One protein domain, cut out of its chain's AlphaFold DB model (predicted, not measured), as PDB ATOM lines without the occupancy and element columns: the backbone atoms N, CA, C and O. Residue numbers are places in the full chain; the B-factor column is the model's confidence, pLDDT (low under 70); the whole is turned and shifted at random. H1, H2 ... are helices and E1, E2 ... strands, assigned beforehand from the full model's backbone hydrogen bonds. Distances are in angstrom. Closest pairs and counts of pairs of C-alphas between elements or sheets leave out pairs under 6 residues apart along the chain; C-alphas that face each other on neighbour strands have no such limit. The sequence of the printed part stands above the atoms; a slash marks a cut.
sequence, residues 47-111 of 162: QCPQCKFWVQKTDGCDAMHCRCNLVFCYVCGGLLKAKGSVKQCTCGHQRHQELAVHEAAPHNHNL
ATOM      1  N   GLN A  47      89.873  94.884  89.469       93.62
ATOM      2  CA  GLN A  47      88.571  95.417  89.098       93.62
ATOM      3  C   GLN A  47      88.093  96.431  90.133       93.62
ATOM      4  O   GLN A  47      88.104  96.159  91.336       93.62
ATOM      5  N   CYS A  48      87.604  97.575  89.660       94.12
ATOM      6  CA  CYS A  48      86.886  98.516  90.505       94.12
ATOM      7  C   CYS A  48      85.660  97.816  91.118       94.12
ATOM      8  O   CYS A  48      84.837  97.269  90.378       94.12
ATOM      9  N   PRO A  49      85.469  97.854  92.446       93.38
ATOM     10  CA  PRO A  49      84.369  97.137  93.074       93.38
ATOM     11  C   PRO A  49      82.986  97.689  92.695       93.38
ATOM     12  O   PRO A  49      82.026  96.918  92.716       93.38
ATOM     13  N   GLN A  50      82.897  98.962  92.287       91.88
ATOM     14  CA  GLN A  50      81.653  99.615  91.869       91.88
ATOM     15  C   GLN A  50      81.348  99.410  90.378       91.88
ATOM     16  O   GLN A  50      80.295  98.885  90.043       91.88
ATOM     17  N   CYS A  51      82.254  99.794  89.471       93.06
ATOM     18  CA  CYS A  51      81.977  99.790  88.024       93.06
ATOM     19  C   CYS A  51      82.618  98.623  87.252       93.06
ATOM     20  O   CYS A  51      82.544  98.598  86.027       93.06
ATOM     21  N   LYS A  52      83.307  97.704  87.944       92.19
ATOM     22  CA  LYS A  52      83.967  96.497  87.399       92.19
ATOM     23  C   LYS A  52      85.017  96.729  86.311       92.19
ATOM     24  O   LYS A  52      85.498  95.779  85.704       92.19
ATOM     25  N   PHE A  53      85.426  97.975  86.095       92.38
ATOM     26  CA  PHE A  53      86.482  98.278  85.141       92.38
ATOM     27  C   PHE A  53      87.837  97.812  85.663       92.38
ATOM     28  O   PHE A  53      88.103  97.920  86.862       92.38
ATOM     29  N   TRP A  54      88.681  97.323  84.761       92.31
ATOM     30  CA  TRP A  54      90.040  96.912  85.083       92.31
ATOM     31  C   TRP A  54      90.929  98.137  85.285       92.31
ATOM     32  O   TRP A  54      90.934  99.066  84.481       92.31
ATOM     33  N   VAL A  55      91.653  98.140  86.396       91.88
ATOM     34  CA  VAL A  55      92.559  99.200  86.826       91.88
ATOM     35  C   VAL A  55      93.947  98.589  86.939       91.88
ATOM     36  O   VAL A  55      94.124  97.581  87.625       91.88
ATOM     37  N   GLN A  56      94.916  99.194  86.261       91.25
ATOM     38  CA  GLN A  56      96.332  98.880  86.401       91.25
ATOM     39  C   GLN A  56      96.969  99.901  87.340       91.25
ATOM     40  O   GLN A  56      96.683 101.096  87.244       91.25
ATOM     41  N   LYS A  57      97.829  99.437  88.245       89.12
ATOM     42  CA  LYS A  57      98.706 100.306  89.028       89.12
ATOM     43  C   LYS A  57     100.004 100.510  88.248       89.12
ATOM     44  O   LYS A  57     100.674  99.526  87.954       89.12
ATOM     45  N   THR A  58     100.322 101.755  87.903       79.81
ATOM     46  CA  THR A  58     101.606 102.110  87.284       79.81
ATOM     47  C   THR A  58     102.666 102.288  88.360       79.81
ATOM     48  O   THR A  58     103.588 101.492  88.416       79.81
ATOM     49  N   ASP A  59     102.466 103.238  89.277       79.94
ATOM     50  CA  ASP A  59     103.391 103.567  90.366       79.94
ATOM     51  C   ASP A  59     102.644 104.178  91.568       79.94
ATOM     52  O   ASP A  59     101.450 104.474  91.494       79.94
ATOM     53  N   GLY A  60     103.341 104.377  92.691       86.69
ATOM     54  CA  GLY A  60     102.824 105.110  93.853       86.69
ATOM     55  C   GLY A  60     102.118 104.252  94.913       86.69
ATOM     56  O   GLY A  60     102.444 103.079  95.126       86.69
ATOM     57  N   CYS A  61     101.183 104.869  95.638       89.88
ATOM     58  CA  CYS A  61     100.530 104.277  96.811       89.88
ATOM     59  C   CYS A  61      99.448 103.241  96.451       89.88
ATOM     60  O   CYS A  61      99.107 103.050  95.284       89.88
ATOM     61  N   ASP A  62      98.914 102.530  97.448       93.06
ATOM     62  CA  ASP A  62      97.880 101.511  97.219       93.06
ATOM     63  C   ASP A  62      96.455 102.083  97.178       93.06
ATOM     64  O   ASP A  62      95.507 101.337  96.918       93.06
ATOM     65  N   ALA A  63      96.276 103.383  97.413       93.00
ATOM     66  CA  ALA A  63      94.998 104.067  97.260       93.00
ATOM     67  C   ALA A  63      94.794 104.506  95.802       93.00
ATOM     68  O   ALA A  63      95.381 105.474  95.330       93.00
ATOM     69  N   MET A  64      93.938 103.784  95.078       91.88
ATOM     70  CA  MET A  64      93.721 103.994  93.647       91.88
ATOM     71  C   MET A  64      92.370 104.649  93.376       91.88
ATOM     72  O   MET A  64      91.341 104.209  93.891       91.88
ATOM     73  N   HIS A  65      92.358 105.648  92.497       90.12
ATOM     74  CA  HIS A  65      91.157 106.247  91.923       90.12
ATOM     75  C   HIS A  65      90.727 105.526  90.641       90.12
ATOM     76  O   HIS A  65      91.488 105.401  89.678       90.12
ATOM     77  N   CYS A  66      89.469 105.099  90.593       90.81
ATOM     78  CA  CYS A  66      88.825 104.640  89.368       90.81
ATOM     79  C   CYS A  66      88.286 105.826  88.545       90.81
ATOM     80  O   CYS A  66      87.954 106.876  89.092       90.81
ATOM     81  N   ARG A  67      88.058 105.625  87.240       88.12
ATOM     82  CA  ARG A  67      87.336 106.573  86.366       88.12
ATOM     83  C   ARG A  67      85.903 106.897  86.812       88.12
ATOM     84  O   ARG A  67      85.343 107.892  86.379       88.12
ATOM     85  N   CYS A  68      85.307 106.068  87.673       90.12
ATOM     86  CA  CYS A  68      84.020 106.353  88.314       90.12
ATOM     87  C   CYS A  68      84.160 107.171  89.616       90.12
ATOM     88  O   CYS A  68      83.229 107.189  90.416       90.12
ATOM     89  N   ASN A  69      85.328 107.780  89.854       88.50
ATOM     90  CA  ASN A  69      85.695 108.574  91.034       88.50
ATOM     91  C   ASN A  69      85.692 107.820  92.374       88.50
ATOM     92  O   ASN A  69      85.750 108.433  93.436       88.50
ATOM     93  N   LEU A  70      85.658 106.486  92.344       91.56
ATOM     94  CA  LEU A  70      85.810 105.677  93.549       91.56
ATOM     95  C   LEU A  70      87.289 105.547  93.924       91.56
ATOM     96  O   LEU A  70      88.090 105.139  93.082       91.56
ATOM     97  N   VAL A  71      87.609 105.796  95.193       93.12
ATOM     98  CA  VAL A  71      88.906 105.473  95.802       93.12
ATOM     99  C   VAL A  71      88.811 104.122  96.497       93.12
ATOM    100  O   VAL A  71      87.886 103.881  97.273       93.12
ATOM    101  N   PHE A  72      89.744 103.217  96.214       94.94
ATOM    102  CA  PHE A  72      89.780 101.896  96.839       94.94
ATOM    103  C   PHE A  72      91.215 101.392  97.008       94.94
ATOM    104  O   PHE A  72      92.133 101.821  96.313       94.94
ATOM    105  N   CYS A  73      91.410 100.455  97.937       95.44
ATOM    106  CA  CYS A  73      92.712  99.839  98.171       95.44
ATOM    107  C   CYS A  73      93.007  98.822  97.073       95.44
ATOM    108  O   CYS A  73      92.267  97.851  96.913       95.44
ATOM    109  N   TYR A  74      94.115  98.990  96.362       94.75
ATOM    110  CA  TYR A  74      94.523  98.100  95.281       94.75
ATOM    111  C   TYR A  74      94.837  96.680  95.776       94.75
ATOM    112  O   TYR A  74      94.603  95.697  95.073       94.75
ATOM    113  N   VAL A  75      95.315  96.542  97.016       93.50
ATOM    114  CA  VAL A  75      95.674  95.231  97.575       93.50
ATOM    115  C   VAL A  75      94.435  94.406  97.909       93.50
ATOM    116  O   VAL A  75      94.325  93.260  97.475       93.50
ATOM    117  N   CYS A  76      93.498  94.972  98.674       93.88
ATOM    118  CA  CYS A  76      92.342  94.220  99.168       93.88
ATOM    119  C   CYS A  76      91.055  94.459  98.369       93.88
ATOM    120  O   CYS A  76      90.134  93.652  98.476       93.88
ATOM    121  N   GLY A  77      90.966  95.526  97.573       93.25
ATOM    122  CA  GLY A  77      89.763  95.924  96.836       93.25
ATOM    123  C   GLY A  77      88.674  96.574  97.698       93.25
ATOM    124  O   GLY A  77      87.531  96.661  97.258       93.25
ATOM    125  N   GLY A  78      88.989  96.952  98.941       94.75
ATOM    126  CA  GLY A  78      88.048  97.560  99.884       94.75
ATOM    127  C   GLY A  78      88.167  99.082  99.964       94.75
ATOM    128  O   GLY A  78      89.196  99.650  99.597       94.75
ATOM    129  N   LEU A  79      87.122  99.730 100.479       95.31
ATOM    130  CA  LEU A  79      87.081 101.182 100.723       95.31
ATOM    131  C   LEU A  79      87.550 101.524 102.137       95.31
ATOM    132  O   LEU A  79      87.526 100.665 103.014       95.31
ATOM    133  N   LEU A  80      87.898 102.788 102.396       94.25
ATOM    134  CA  LEU A  80      88.126 103.249 103.769       94.25
ATOM    135  C   LEU A  80      86.846 103.250 104.603       94.25
ATOM    136  O   LEU A  80      86.904 103.027 105.809       94.25
ATOM    137  N   LYS A  81      85.702 103.512 103.977       92.19
ATOM    138  CA  LYS A  81      84.377 103.357 104.575       92.19
ATOM    139  C   LYS A  81      83.495 102.605 103.588       92.19
ATOM    140  O   LYS A  81      83.305 103.068 102.465       92.19
ATOM    141  N   ALA A  82      82.978 101.447 103.988       90.69
ATOM    142  CA  ALA A  82      82.099 100.633 103.157       90.69
ATOM    143  C   ALA A  82      80.895 101.453 102.667       90.69
ATOM    144  O   ALA A  82      80.277 102.196 103.429       90.69
ATOM    145  N   LYS A  83      80.568 101.301 101.381       86.69
ATOM    146  CA  LYS A  83      79.402 101.918 100.741       86.69
ATOM    147  C   LYS A  83      78.672 100.853  99.928       86.69
ATOM    148  O   LYS A  83      79.272 100.209  99.066       86.69
ATOM    149  N   GLY A  84      77.378 100.676 100.200       87.19
ATOM    150  CA  GLY A  84      76.550  99.660  99.546       87.19
ATOM    151  C   GLY A  84      77.107  98.246  99.734       87.19
ATOM    152  O   GLY A  84      77.487  97.865 100.836       87.19
ATOM    153  N   SER A  85      77.188  97.479  98.644       87.12
ATOM    154  CA  SER A  85      77.684  96.094  98.645       87.12
ATOM    155  C   SER A  85      79.214  95.967  98.626       87.12
ATOM    156  O   SER A  85      79.731  94.861  98.463       87.12
ATOM    157  N   VAL A  86      79.965  97.071  98.730       89.81
ATOM    158  CA  VAL A  86      81.430  97.012  98.691       89.81
ATOM    159  C   VAL A  86      82.011  96.808 100.084       89.81
ATOM    160  O   VAL A  86      81.657  97.503 101.034       89.81
ATOM    161  N   LYS A  87      82.960  95.875 100.192       93.94
ATOM    162  CA  LYS A  87      83.637  95.560 101.449       93.94
ATOM    163  C   LYS A  87      84.506  96.706 101.971       93.94
ATOM    164  O   LYS A  87      85.155  97.441 101.222       93.94
ATOM    165  N   GLN A  88      84.566  96.776 103.293       94.81
ATOM    166  CA  GLN A  88      85.477  97.625 104.043       94.81
ATOM    167  C   GLN A  88      86.927  97.130 103.909       94.81
ATOM    168  O   GLN A  88      87.196  95.929 103.958       94.81
ATOM    169  N   CYS A  89      87.877  98.050 103.763       95.25
ATOM    170  CA  CYS A  89      89.303  97.758 103.782       95.25
ATOM    171  C   CYS A  89      89.732  97.371 105.202       95.25
ATOM    172  O   CYS A  89      89.590  98.162 106.133       95.25
ATOM    173  N   THR A  90      90.310  96.181 105.358       95.12
ATOM    174  CA  THR A  90      90.837  95.645 106.630       95.12
ATOM    175  C   THR A  90      92.368  95.599 106.656       95.12
ATOM    176  O   THR A  90      92.982  94.833 107.391       95.12
ATOM    177  N   CYS A  91      93.004  96.390 105.796       95.00
ATOM    178  CA  CYS A  91      94.452  96.509 105.733       95.00
ATOM    179  C   CYS A  91      95.042  97.250 106.947       95.00
ATOM    180  O   CYS A  91      94.318  97.807 107.762       95.00
ATOM    181  N   GLY A  92      96.375  97.259 107.050       93.81
ATOM    182  CA  GLY A  92      97.093  97.979 108.106       93.81
ATOM    183  C   GLY A  92      96.960  99.506 108.020       93.81
ATOM    184  O   GLY A  92      96.583 100.053 106.982       93.81
ATOM    185  N   HIS A  93      97.346 100.175 109.109       93.38
ATOM    186  CA  HIS A  93      97.141 101.608 109.348       93.38
ATOM    187  C   HIS A  93      97.607 102.524 108.206       93.38
ATOM    188  O   HIS A  93      96.857 103.400 107.784       93.38
ATOM    189  N   GLN A  94      98.801 102.284 107.655       91.81
ATOM    190  CA  GLN A  94      99.361 103.100 106.572       91.81
ATOM    191  C   GLN A  94      98.433 103.165 105.346       91.81
ATOM    192  O   GLN A  94      98.167 104.240 104.820       91.81
ATOM    193  N   ARG A  95      97.844 102.034 104.939       93.94
ATOM    194  CA  ARG A  95      96.930 101.997 103.786       93.94
ATOM    195  C   ARG A  95      95.607 102.703 104.070       93.94
ATOM    196  O   ARG A  95      95.009 103.261 103.159       93.94
ATOM    197  N   HIS A  96      95.133 102.698 105.315       94.50
ATOM    198  CA  HIS A  96      93.957 103.492 105.687       94.50
ATOM    199  C   HIS A  96      94.235 104.994 105.621       94.50
ATOM    200  O   HIS A  96      93.368 105.735 105.168       94.50
ATOM    201  N   GLN A  97      95.435 105.437 106.006       93.69
ATOM    202  CA  GLN A  97      95.839 106.836 105.848       93.69
ATOM    203  C   GLN A  97      95.906 107.240 104.370       93.69
ATOM    204  O   GLN A  97      95.326 108.255 103.996       93.69
ATOM    205  N   GLU A  98      96.538 106.423 103.520       92.12
ATOM    206  CA  GLU A  98      96.603 106.659 102.069       92.12
ATOM    207  C   GLU A  98      95.198 106.781 101.459       92.12
ATOM    208  O   GLU A  98      94.906 107.739 100.745       92.12
ATOM    209  N   LEU A  99      94.290 105.860 101.804       92.69
ATOM    210  CA  LEU A  99      92.900 105.933 101.351       92.69
ATOM    211  C   LEU A  99      92.198 107.210 101.822       92.69
ATOM    212  O   LEU A  99      91.450 107.799 101.049       92.69
ATOM    213  N   ALA A 100      92.434 107.643 103.062       93.06
ATOM    214  CA  ALA A 100      91.810 108.843 103.616       93.06
ATOM    215  C   ALA A 100      92.253 110.109 102.877       93.06
ATOM    216  O   ALA A 100      91.420 110.950 102.544       93.06
ATOM    217  N   VAL A 101      93.550 110.220 102.580       90.94
ATOM    218  CA  VAL A 101      94.103 111.343 101.814       90.94
ATOM    219  C   VAL A 101      93.509 111.373 100.405       90.94
ATOM    220  O   VAL A 101      93.083 112.428  99.941       90.94
ATOM    221  N   HIS A 102      93.406 110.216  99.746       89.62
ATOM    222  CA  HIS A 102      92.858 110.127  98.392       89.62
ATOM    223  C   HIS A 102      91.336 110.348  98.332       89.62
ATOM    224  O   HIS A 102      90.855 110.903  97.345       89.62
ATOM    225  N   GLU A 103      90.572 109.951  99.359       87.12
ATOM    226  CA  GLU A 103      89.130 110.242  99.466       87.12
ATOM    227  C   GLU A 103      88.845 111.731  99.731       87.12
ATOM    228  O   GLU A 103      87.812 112.237  99.297       87.12
ATOM    229  N   ALA A 104      89.741 112.431 100.436       84.50
ATOM    230  CA  ALA A 104      89.618 113.862 100.716       84.50
ATOM    231  C   ALA A 104      90.087 114.755  99.552       84.50
ATOM    232  O   ALA A 104      89.788 115.951  99.531       84.50
ATOM    233  N   ALA A 105      90.826 114.197  98.591       74.88
ATOM    234  CA  ALA A 105      91.334 114.941  97.454       74.88
ATOM    235  C   ALA A 105      90.205 115.331  96.475       74.88
ATOM    236  O   ALA A 105      89.412 114.478  96.072       74.88
ATOM    237  N   PRO A 106      90.147 116.596  96.014       60.88
ATOM    238  CA  PRO A 106      89.097 117.055  95.106       60.88
ATOM    239  C   PRO A 106      89.288 116.596  93.649       60.88
ATOM    240  O   PRO A 106      88.458 116.909  92.799       60.88
ATOM    241  N   HIS A 107      90.375 115.886  93.330       65.12
ATOM    242  CA  HIS A 107      90.720 115.463  91.973       65.12
ATOM    243  C   HIS A 107      91.326 114.054  91.943       65.12
ATOM    244  O   HIS A 107      91.937 113.585  92.899       65.12
ATOM    245  N   ASN A 108      91.140 113.375  90.810       65.19
ATOM    246  CA  ASN A 108      91.691 112.053  90.556       65.19
ATOM    247  C   ASN A 108      93.187 112.174  90.208       65.19
ATOM    248  O   ASN A 108      93.537 112.596  89.106       65.19
ATOM    249  N   HIS A 109      94.059 111.789  91.139       65.56
ATOM    250  CA  HIS A 109      95.516 111.859  90.973       65.56
ATOM    251  C   HIS A 109      96.089 110.838  89.971       65.56
ATOM    252  O   HIS A 109      97.277 110.891  89.672       65.56
ATOM    253  N   ASN A 110      95.261 109.940  89.422       61.41
ATOM    254  CA  ASN A 110      95.677 108.957  88.419       61.41
ATOM    255  C   ASN A 110      95.607 109.485  86.972       61.41
ATOM    256  O   ASN A 110      95.961 108.748  86.053       61.41
ATOM    257  N   LEU A 111      95.146 110.725  86.735       55.62
ATOM    258  CA  LEU A 111      95.215 111.344  85.406       55.62
ATOM    259  C   LEU A 111      96.493 112.187  85.248       55.62
ATOM    260  O   LEU A 111      96.733 113.089  86.058       55.62
TER     261      LEU A 111
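AT A GLANCE: This is residues 47 to 111 of the 162 residues of the protein "Hypothetical protein" of Haptolina ericina (UniProt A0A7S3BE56). What is the main picture? There is little regular structure: a rounded, mostly loop-built domain in which helix H1 packs on a small hairpin of E1 and E2, with long stretches, residues 47 to 62 and 74 to 92, looping round them. What is it made of? The 65 printed residues hold E1, E2 and H1 in that order, a mixed class with only 18 residues in named elements and an antiparallel sheet E1 - E2. It is compact, with a radius of gyration of the C-alphas of 10.6 A and spans of 26 by 23 by 21 A.

HOW THE PARTS SIT: How do the strands pair? E1, residues 63 to 65, and E2, residues 71 to 73, form an antiparallel hairpin at 142 degrees; N 64 and O 72, 2.9 A apart, are within hydrogen-bond range. Where is the helix? The closest C-alphas of H1, residues 93 to 104, and E1 are those of Leu 99 and Ala 63, 5.0 A apart; for E2 they are those of Glu 103 and Val 71, 6.0 A. Every O i to N i+4 pair in H1 is within hydrogen-bond range.

IN THESE COORDINATES: Where does E1 begin? C-alpha 63 is at (94.998, 104.067, 97.260). Where does H1 end? C-alpha 104 is at (89.618, 113.862, 100.716), 16.8 A from C-alpha 93.

THE WHOLE: How large is it? The C-alphas farthest apart, of Asp 59 and Gly 84, are 28.6 A apart. Which link is long? E2 to H1 is, with 19 residues; the printed part has no cut. Where is confidence low? Residues 106 to 111 have pLDDT under 70.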